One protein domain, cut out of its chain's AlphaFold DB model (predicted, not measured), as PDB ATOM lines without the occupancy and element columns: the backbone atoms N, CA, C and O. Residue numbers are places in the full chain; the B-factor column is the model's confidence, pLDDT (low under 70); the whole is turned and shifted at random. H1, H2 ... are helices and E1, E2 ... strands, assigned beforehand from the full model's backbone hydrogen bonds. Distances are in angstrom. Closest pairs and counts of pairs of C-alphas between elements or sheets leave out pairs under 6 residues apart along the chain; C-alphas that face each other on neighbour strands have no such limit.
ATOM      1  N   TYR A  90    -135.516   4.854 -25.063       92.88
ATOM      2  CA  TYR A  90    -134.928   3.760 -25.834       92.88
ATOM      3  C   TYR A  90    -135.618   3.567 -27.186       92.88
ATOM      4  O   TYR A  90    -135.330   2.585 -27.862       92.88
ATOM      5  N   GLU A  91    -136.495   4.480 -27.622       92.12
ATOM      6  CA  GLU A  91    -137.332   4.292 -28.815       92.12
ATOM      7  C   GLU A  91    -136.524   4.066 -30.103       92.12
ATOM      8  O   GLU A  91    -137.033   3.434 -31.035       92.12
ATOM      9  N   ILE A  92    -135.279   4.554 -30.163       93.06
ATOM     10  CA  ILE A  92    -134.385   4.432 -31.326       93.06
ATOM     11  C   ILE A  92    -133.109   3.623 -31.054       93.06
ATOM     12  O   ILE A  92    -132.178   3.685 -31.857       93.06
ATOM     13  N   ILE A  93    -133.034   2.867 -29.947       94.06
ATOM     14  CA  ILE A  93    -131.804   2.145 -29.589       94.06
ATOM     15  C   ILE A  93    -131.303   1.280 -30.759       94.06
ATOM     16  O   ILE A  93    -132.097   0.612 -31.433       94.06
ATOM     17  N   CYS A  94    -129.996   1.332 -31.026       93.88
ATOM     18  CA  CYS A  94    -129.382   0.719 -32.206       93.88
ATOM     19  C   CYS A  94    -129.156  -0.794 -32.055       93.88
ATOM     20  O   CYS A  94    -129.259  -1.535 -33.029       93.88
ATOM     21  N   SER A  95    -128.854  -1.262 -30.844       92.62
ATOM     22  CA  SER A  95    -128.574  -2.665 -30.537       92.62
ATOM     23  C   SER A  95    -128.674  -2.904 -29.031       92.62
ATOM     24  O   SER A  95    -128.439  -1.992 -28.242       92.62
ATOM     25  N   VAL A  96    -128.944  -4.145 -28.621       91.38
ATOM     26  CA  VAL A  96    -128.867  -4.568 -27.210       91.38
ATOM     27  C   VAL A  96    -127.431  -4.449 -26.675       91.38
ATOM     28  O   VAL A  96    -127.228  -4.144 -25.502       91.38
ATOM     29  N   ILE A  97    -126.431  -4.594 -27.554       89.19
ATOM     30  CA  ILE A  97    -124.999  -4.444 -27.233       89.19
ATOM     31  C   ILE A  97    -124.696  -3.043 -26.679       89.19
ATOM     32  O   ILE A  97    -123.845  -2.896 -25.807       89.19
ATOM     33  N   ALA A  98    -125.439  -2.022 -27.119       88.62
ATOM     34  CA  ALA A  98    -125.237  -0.638 -26.694       88.62
ATOM     35  C   ALA A  98    -125.450  -0.419 -25.182       88.62
ATOM     36  O   ALA A  98    -124.970   0.553 -24.605       88.62
ATOM     37  N   LEU A  99    -126.157  -1.335 -24.515       87.19
ATOM     38  CA  LEU A  99    -126.396  -1.271 -23.074       87.19
ATOM     39  C   LEU A  99    -125.205  -1.756 -22.233       87.19
ATOM     40  O   LEU A  99    -125.296  -1.729 -21.012       87.19
ATOM     41  N   GLY A 100    -124.103  -2.194 -22.852       70.62
ATOM     42  CA  GLY A 100    -122.890  -2.604 -22.133       70.62
ATOM     43  C   GLY A 100    -122.935  -4.026 -21.568       70.62
ATOM     44  O   GLY A 100    -122.062  -4.411 -20.800       70.62
ATOM     45  N   ASN A 101    -123.927  -4.838 -21.951       54.50
ATOM     46  CA  ASN A 101    -124.123  -6.186 -21.406       54.50
ATOM     47  C   ASN A 101    -123.406  -7.279 -22.225       54.50
ATOM     48  O   ASN A 101    -123.934  -8.371 -22.437       54.50
ATOM     49  N   THR A 102    -122.208  -6.984 -22.736       51.28
ATOM     50  CA  THR A 102    -121.336  -8.000 -23.340       51.28
ATOM     51  C   THR A 102    -120.421  -8.571 -22.269       51.28
ATOM     52  O   THR A 102    -119.733  -7.821 -21.585       51.28
ATOM     53  N   ARG A 103    -120.369  -9.903 -22.165       49.56
ATOM     54  CA  ARG A 103    -119.562 -10.678 -21.197       49.56
ATOM     55  C   ARG A 103    -118.041 -10.409 -21.244       49.56
ATOM     56  O   ARG A 103    -117.307 -11.030 -20.490       49.56
ATOM     57  N   SER A 104    -117.566  -9.542 -22.138       49.38
ATOM     58  CA  SER A 104    -116.165  -9.386 -22.537       49.38
ATOM     59  C   SER A 104    -115.524  -8.036 -22.184       49.38
ATOM     60  O   SER A 104    -114.396  -7.797 -22.601       49.38
ATOM     61  N   SER A 105    -116.193  -7.145 -21.441       47.31
ATOM     62  CA  SER A 105    -115.569  -5.904 -20.954       47.31
ATOM     63  C   SER A 105    -115.601  -5.854 -19.430       47.31
ATOM     64  O   SER A 105    -116.649  -6.025 -18.814       47.31
ATOM     65  N   SER A 106    -114.437  -5.630 -18.825       47.06
ATOM     66  CA  SER A 106    -114.200  -5.566 -17.378       47.06
ATOM     67  C   SER A 106    -114.872  -4.374 -16.676       47.06
ATOM     68  O   SER A 106    -114.837  -4.294 -15.453       47.06
ATOM     69  N   SER A 107    -115.543  -3.483 -17.417       53.84
ATOM     70  CA  SER A 107    -116.361  -2.392 -16.877       53.84
ATOM     71  C   SER A 107    -117.758  -2.433 -17.493       53.84
ATOM     72  O   SER A 107    -117.894  -2.530 -18.711       53.84
ATOM     73  N   LYS A 108    -118.806  -2.322 -16.664       54.84
ATOM     74  CA  LYS A 108    -120.229  -2.269 -17.066       54.84
ATOM     75  C   LYS A 108    -120.582  -0.934 -17.747       54.84
ATOM     76  O   LYS A 108    -121.533  -0.260 -17.355       54.84
ATOM     77  N   ASN A 109    -119.794  -0.511 -18.728       65.62
ATOM     78  CA  ASN A 109    -119.951   0.792 -19.360       65.62
ATOM     79  C   ASN A 109    -120.878   0.674 -20.570       65.62
ATOM     80  O   ASN A 109    -120.686  -0.162 -21.453       65.62
ATOM     81  N   THR A 110    -121.890   1.539 -20.616       80.12
ATOM     82  CA  THR A 110    -122.745   1.717 -21.792       80.12
ATOM     83  C   THR A 110    -121.924   2.211 -22.979       80.12
ATOM     84  O   THR A 110    -120.954   2.950 -22.801       80.12
ATOM     85  N   SER A 111    -122.324   1.854 -24.199       85.56
ATOM     86  CA  SER A 111    -121.615   2.288 -25.404       85.56
ATOM     87  C   SER A 111    -121.620   3.813 -25.567       85.56
ATOM     88  O   SER A 111    -122.553   4.510 -25.161       85.56
ATOM     89  N   ASN A 112    -120.608   4.347 -26.256       85.69
ATOM     90  CA  ASN A 112    -120.484   5.789 -26.520       85.69
ATOM     91  C   ASN A 112    -121.691   6.353 -27.301       85.69
ATOM     92  O   ASN A 112    -122.043   7.522 -27.163       85.69
ATOM     93  N   CYS A 113    -122.372   5.519 -28.093       89.31
ATOM     94  CA  CYS A 113    -123.570   5.912 -28.838       89.31
ATOM     95  C   CYS A 113    -124.835   6.077 -27.974       89.31
ATOM     96  O   CYS A 113    -125.875   6.483 -28.494       89.31
ATOM     97  N   ARG A 114    -124.777   5.764 -26.671       90.62
ATOM     98  CA  ARG A 114    -125.840   6.062 -25.695       90.62
ATOM     99  C   ARG A 114    -125.638   7.379 -24.952       90.62
ATOM    100  O   ARG A 114    -126.537   7.788 -24.225       90.62
ATOM    101  N   ILE A 115    -124.499   8.035 -25.146       87.75
ATOM    102  CA  ILE A 115    -124.214   9.341 -24.559       87.75
ATOM    103  C   ILE A 115    -124.794  10.415 -25.493       87.75
ATOM    104  O   ILE A 115    -124.437  10.404 -26.676       87.75
ATOM    105  N   PRO A 116    -125.657  11.323 -24.994       89.12
ATOM    106  CA  PRO A 116    -126.212  12.419 -25.785       89.12
ATOM    107  C   PRO A 116    -125.129  13.211 -26.516       89.12
ATOM    108  O   PRO A 116    -124.091  13.534 -25.930       89.12
ATOM    109  N   LEU A 117    -125.375  13.553 -27.781       87.44
ATOM    110  CA  LEU A 117    -124.414  14.287 -28.608       87.44
ATOM    111  C   LEU A 117    -124.035  15.642 -28.003       87.44
ATOM    112  O   LEU A 117    -122.864  16.007 -28.053       87.44
ATOM    113  N   LEU A 118    -124.982  16.330 -27.355       85.50
ATOM    114  CA  LEU A 118    -124.735  17.600 -26.660       85.50
ATOM    115  C   LEU A 118    -123.626  17.476 -25.597       85.50
ATOM    116  O   LEU A 118    -122.771  18.344 -25.470       85.50
ATOM    117  N   LEU A 119    -123.578  16.352 -24.877       85.81
ATOM    118  CA  LEU A 119    -122.555  16.097 -23.854       85.81
ATOM    119  C   LEU A 119    -121.207  15.667 -24.454       85.81
ATOM    120  O   LEU A 119    -120.219  15.517 -23.738       85.81
ATOM    121  N   ARG A 120    -121.154  15.447 -25.772       82.31
ATOM    122  CA  ARG A 120    -119.954  15.058 -26.518       82.31
ATOM    123  C   ARG A 120    -119.342  16.213 -27.310       82.31
ATOM    124  O   ARG A 120    -118.328  15.979 -27.959       82.31
ATOM    125  N   ILE A 121    -119.911  17.420 -27.245       69.44
ATOM    126  CA  ILE A 121    -119.477  18.599 -28.021       69.44
ATOM    127  C   ILE A 121    -118.012  18.961 -27.757       69.44
ATOM    128  O   ILE A 121    -117.295  19.313 -28.685       69.44
ATOM    129  N   ASN A 122    -117.534  18.788 -26.523       71.25
ATOM    130  CA  ASN A 122    -116.144  19.090 -26.166       71.25
ATOM    131  C   ASN A 122    -115.132  18.078 -26.739       71.25
ATOM    132  O   ASN A 122    -113.927  18.233 -26.548       71.25
ATOM    133  N   LYS A 123    -115.590  17.015 -27.416       71.62
ATOM    134  CA  LYS A 123    -114.706  16.093 -28.133       71.62
ATOM    135  C   LYS A 123    -114.410  16.653 -29.520       71.62
ATOM    136  O   LYS A 123    -115.324  16.983 -30.265       71.62
ATOM    137  N   ILE A 124    -113.133  16.611 -29.896       62.44
ATOM    138  CA  ILE A 124    -112.613  17.056 -31.201       62.44
ATOM    139  C   ILE A 124    -113.370  16.413 -32.378       62.44
ATOM    140  O   ILE A 124    -113.512  17.020 -33.437       62.44
ATOM    141  N   LYS A 125    -113.873  15.181 -32.210       73.12
ATOM    142  CA  LYS A 125    -114.630  14.476 -33.248       73.12
ATOM    143  C   LYS A 125    -115.722  13.582 -32.673       73.12
ATOM    144  O   LYS A 125    -115.526  12.841 -31.705       73.12
ATOM    145  N   VAL A 126    -116.877  13.595 -33.330       81.00
ATOM    146  CA  VAL A 126    -117.954  12.640 -33.068       81.00
ATOM    147  C   VAL A 126    -117.635  11.331 -33.789       81.00
ATOM    148  O   VAL A 126    -117.889  11.175 -34.979       81.00
ATOM    149  N   GLU A 127    -117.067  10.376 -33.056       84.25
ATOM    150  CA  GLU A 127    -116.770   9.048 -33.595       84.25
ATOM    151  C   GLU A 127    -117.917   8.043 -33.376       84.25
ATOM    152  O   GLU A 127    -118.606   8.103 -32.343       84.25
ATOM    153  N   PRO A 128    -118.128   7.111 -34.326       89.31
ATOM    154  CA  PRO A 128    -119.064   6.007 -34.169       89.31
ATOM    155  C   PRO A 128    -118.548   4.958 -33.175       89.31
ATOM    156  O   PRO A 128    -117.346   4.796 -32.966       89.31
ATOM    157  N   ASP A 129    -119.473   4.192 -32.602       89.81
ATOM    158  CA  ASP A 129    -119.158   3.038 -31.767       89.81
ATOM    159  C   ASP A 129    -118.291   2.016 -32.535       89.81
ATOM    160  O   ASP A 129    -118.628   1.663 -33.670       89.81
ATOM    161  N   PRO A 130    -117.189   1.510 -31.951       87.19
ATOM    162  CA  PRO A 130    -116.243   0.662 -32.669       87.19
ATOM    163  C   PRO A 130    -116.840  -0.678 -33.110       87.19
ATOM    164  O   PRO A 130    -116.420  -1.200 -34.143       87.19
ATOM    165  N   VAL A 131    -117.824  -1.211 -32.381       88.25
ATOM    166  CA  VAL A 131    -118.444  -2.516 -32.656       88.25
ATOM    167  C   VAL A 131    -119.676  -2.351 -33.540       88.25
ATOM    168  O   VAL A 131    -119.836  -3.053 -34.534       88.25
ATOM    169  N   ILE A 132    -120.547  -1.404 -33.192       91.75
ATOM    170  CA  ILE A 132    -121.872  -1.259 -33.801       91.75
ATOM    171  C   ILE A 132    -121.842  -0.308 -35.007       91.75
ATOM    172  O   ILE A 132    -122.647  -0.454 -35.926       91.75
ATOM    173  N   GLY A 133    -120.955   0.689 -35.003       90.94
ATOM    174  CA  GLY A 133    -120.915   1.759 -36.006       90.94
ATOM    175  C   GLY A 133    -121.956   2.860 -35.785       90.94
ATOM    176  O   GLY A 133    -122.096   3.768 -36.603       90.94
ATOM    177  N   CYS A 134    -122.721   2.803 -34.697       92.88
ATOM    178  CA  CYS A 134    -123.707   3.829 -34.369       92.88
ATOM    179  C   CYS A 134    -123.016   5.067 -33.778       92.88
ATOM    180  O   CYS A 134    -122.175   4.942 -32.894       92.88
ATOM    181  N   ILE A 135    -123.388   6.255 -34.248       91.25
ATOM    182  CA  ILE A 135    -122.934   7.546 -33.726       91.25
ATOM    183  C   ILE A 135    -123.740   7.929 -32.481       91.25
ATOM    184  O   ILE A 135    -123.155   8.158 -31.422       91.25
ATOM    185  N   SER A 136    -125.071   7.949 -32.602       91.25
ATOM    186  CA  SER A 136    -125.994   8.166 -31.485       91.25
ATOM    187  C   SER A 136    -127.297   7.394 -31.679       91.25
ATOM    188  O   SER A 136    -127.846   7.311 -32.778       91.25
ATOM    189  N   CYS A 137    -127.792   6.821 -30.585       92.62
ATOM    190  CA  CYS A 137    -129.097   6.174 -30.484       92.62
ATOM    191  C   CYS A 137    -129.901   6.684 -29.276       92.62
ATOM    192  O   CYS A 137    -130.710   5.957 -28.690       92.62
ATOM    193  N   VAL A 138    -129.650   7.928 -28.876       91.44
ATOM    194  CA  VAL A 138    -130.441   8.654 -27.881       91.44
ATOM    195  C   VAL A 138    -131.670   9.236 -28.577       91.44
ATOM    196  O   VAL A 138    -131.531   9.912 -29.590       91.44
ATOM    197  N   SER A 139    -132.874   8.994 -28.055       85.62
ATOM    198  CA  SER A 139    -134.125   9.342 -28.751       85.62
ATOM    199  C   SER A 139    -134.345  10.831 -29.038       85.62
ATOM    200  O   SER A 139    -135.221  11.143 -29.835       85.62
ATOM    201  N   GLY A 140    -133.559  11.731 -28.439       81.81
ATOM    202  CA  GLY A 140    -133.583  13.169 -28.733       81.81
ATOM    203  C   GLY A 140    -132.545  13.631 -29.760       81.81
ATOM    204  O   GLY A 140    -132.687  14.715 -30.304       81.81
ATOM    205  N   ASP A 141    -131.533  12.815 -30.069       81.75
ATOM    206  CA  ASP A 141    -130.437  13.215 -30.966       81.75
ATOM    207  C   ASP A 141    -130.775  12.991 -32.451       81.75
ATOM    208  O   ASP A 141    -130.065  13.458 -33.341       81.75
ATOM    209  N   SER A 142    -131.818  12.213 -32.756       72.12
ATOM    210  CA  SER A 142    -132.128  11.826 -34.133       72.12
ATOM    211  C   SER A 142    -133.016  12.831 -34.855       72.12
ATOM    212  O   SER A 142    -134.096  13.143 -34.365       72.12
ATOM    213  N   MET A 143    -132.660  13.183 -36.093       65.69
ATOM    214  CA  MET A 143    -133.505  14.027 -36.953       65.69
ATOM    215  C   MET A 143    -134.767  13.297 -37.462       65.69
ATOM    216  O   MET A 143    -135.820  13.906 -37.578       65.69
ATOM    217  N   ASN A 144    -134.700  11.976 -37.702       72.94
ATOM    218  CA  ASN A 144    -135.777  11.211 -38.369       72.94
ATOM    219  C   ASN A 144    -136.310  10.013 -37.552       72.94
ATOM    220  O   ASN A 144    -136.820   9.042 -38.121       72.94
ATOM    221  N   GLY A 145    -136.137  10.011 -36.225       81.50
ATOM    222  CA  GLY A 145    -136.582   8.901 -35.365       81.50
ATOM    223  C   GLY A 145    -135.840   7.578 -35.617       81.50
ATOM    224  O   GLY A 145    -136.406   6.489 -35.450       81.50
ATOM    225  N   LYS A 146    -134.580   7.669 -36.060       88.19
ATOM    226  CA  LYS A 146    -133.660   6.551 -36.310       88.19
ATOM    227  C   LYS A 146    -132.298   6.865 -35.686       88.19
ATOM    228  O   LYS A 146    -131.925   8.035 -35.664       88.19
ATOM    229  N   PRO A 147    -131.532   5.858 -35.241       91.88
ATOM    230  CA  PRO A 147    -130.166   6.092 -34.810       91.88
ATOM    231  C   PRO A 147    -129.332   6.712 -35.936       91.88
ATOM    232  O   PRO A 147    -129.519   6.401 -37.115       91.88
ATOM    233  N   LEU A 148    -128.398   7.570 -35.542       91.69
ATOM    234  CA  LEU A 148    -127.372   8.115 -36.415       91.69
ATOM    235  C   LEU A 148    -126.298   7.044 -36.605       91.69
ATOM    236  O   LEU A 148    -125.758   6.511 -35.632       91.69
ATOM    237  N   TRP A 149    -126.010   6.700 -37.854       92.00
ATOM    238  CA  TRP A 149    -125.011   5.703 -38.233       92.00
ATOM    239  C   TRP A 149    -123.780   6.394 -38.821       92.00
ATOM    240  O   TRP A 149    -123.866   7.530 -39.274       92.00
ATOM    241  N   TRP A 150    -122.645   5.694 -38.864       90.56
ATOM    242  CA  TRP A 150    -121.385   6.193 -39.435       90.56
ATOM    243  C   TRP A 150    -121.498   6.738 -40.871       90.56
ATOM    244  O   TRP A 150    -120.651   7.513 -41.297       90.56
ATOM    245  N   ASN A 151    -122.510   6.304 -41.625       88.81
ATOM    246  CA  ASN A 151    -122.784   6.715 -43.000       88.81
ATOM    247  C   ASN A 151    -124.167   7.369 -43.156       88.81
ATOM    248  O   ASN A 151    -124.775   7.284 -44.223       88.81
ATOM    249  N   SER A 152    -124.719   7.922 -42.078       84.88
ATOM    250  CA  SER A 152    -125.866   8.818 -42.182       84.88
ATOM    251  C   SER A 152    -125.404  10.117 -42.834       84.88
ATOM    252  O   SER A 152    -124.446  10.726 -42.364       84.88
ATOM    253  N   GLU A 153    -126.083  10.539 -43.897       70.62
ATOM    254  CA  GLU A 153    -125.925  11.889 -44.430       70.62
ATOM    255  C   GLU A 153    -126.380  12.866 -43.344       70.62
ATOM    256  O   GLU A 153    -127.541  12.862 -42.927       70.62
ATOM    257  N   LEU A 154    -125.435  13.639 -42.813       65.50
ATOM    258  CA  LEU A 154    -125.765  14.821 -42.035       65.50
ATOM    259  C   LEU A 154    -126.275  15.819 -43.064       65.50
ATOM    260  O   LEU A 154    -125.540  16.132 -44.000       65.50
ATOM    261  N   ALA A 155    -127.535  16.239 -42.950       51.69
ATOM    262  CA  ALA A 155    -128.027  17.319 -43.788       51.69
ATOM    263  C   ALA A 155    -127.049  18.489 -43.621       51.69
ATOM    264  O   ALA A 155    -126.832  18.958 -42.504       51.69
ATOM    265  N   SER A 156    -126.384  18.866 -44.711       38.94
ATOM    266  CA  SER A 156    -125.598  20.089 -44.778       38.94
ATOM    267  C   SER A 156    -126.566  21.236 -44.510       38.94
ATOM    268  O   SER A 156    -127.479  21.449 -45.311       38.94
ATOM    269  N   PHE A 157    -126.425  21.868 -43.348       35.44
ATOM    270  CA  PHE A 157    -127.104  23.119 -43.029       35.44
ATOM    271  C   PHE A 157    -126.472  24.262 -43.816       35.44
ATOM    272  O   PHE A 157    -125.227  24.234 -43.971       35.44
TER     273      PHE A 157
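Overview. This is residues 90 to 157 of the 157 residues of the protein "Nuclear transcription regulator" of Lotharella oceanica (UniProt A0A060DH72). This model has little regular structure: long loops make most of it, with the short strand E1 in the middle, residues 148 to 149 beside it, and two one-turn helices, H1 and H2, set well away from each other. The loop at Arg 103 and the tail at Phe 157 lie at opposite ends of the longest axis. The printed part has 68 residues, of class mixed, in the order H1, H2, E1, with 11 residues in named elements. It is compact, with a radius of gyration of the C-alphas of 12.0 A, and spans 41 by 27 by 19 A, only just elongated.

Along the chain. Find C-alpha 96 at (-128.867, -4.568, -27.210); H1 runs from there to residue 99, 5.8 A. H2 is residues 117 to 120, 5.0 A. E1, residues 134 to 136, ends at C-alpha 136, (-125.994, 8.166, -31.485), after 5.7 A.

Arrangement. H1 and H2 are apart, as are H1 and E1. Look at Leu 117 of H2 and Ser 136 of E1: their C-alphas, the closest of the two elements, are 6.9 A apart. E1 pairs with no named strand, but it pairs antiparallel with residues 148 to 149. Each helix is too short for an O i to N i+4 pair; its one O i to N i+3 pair is within hydrogen-bond range.

Size, cuts and confidence. The C-alphas of Arg 103 and Phe 157 are the farthest apart, 40.9 A. The printed part has no cut, and both links are long. Confidence is under 70 at residues 101 to 109, 121, 124, 143 and 154 to 157.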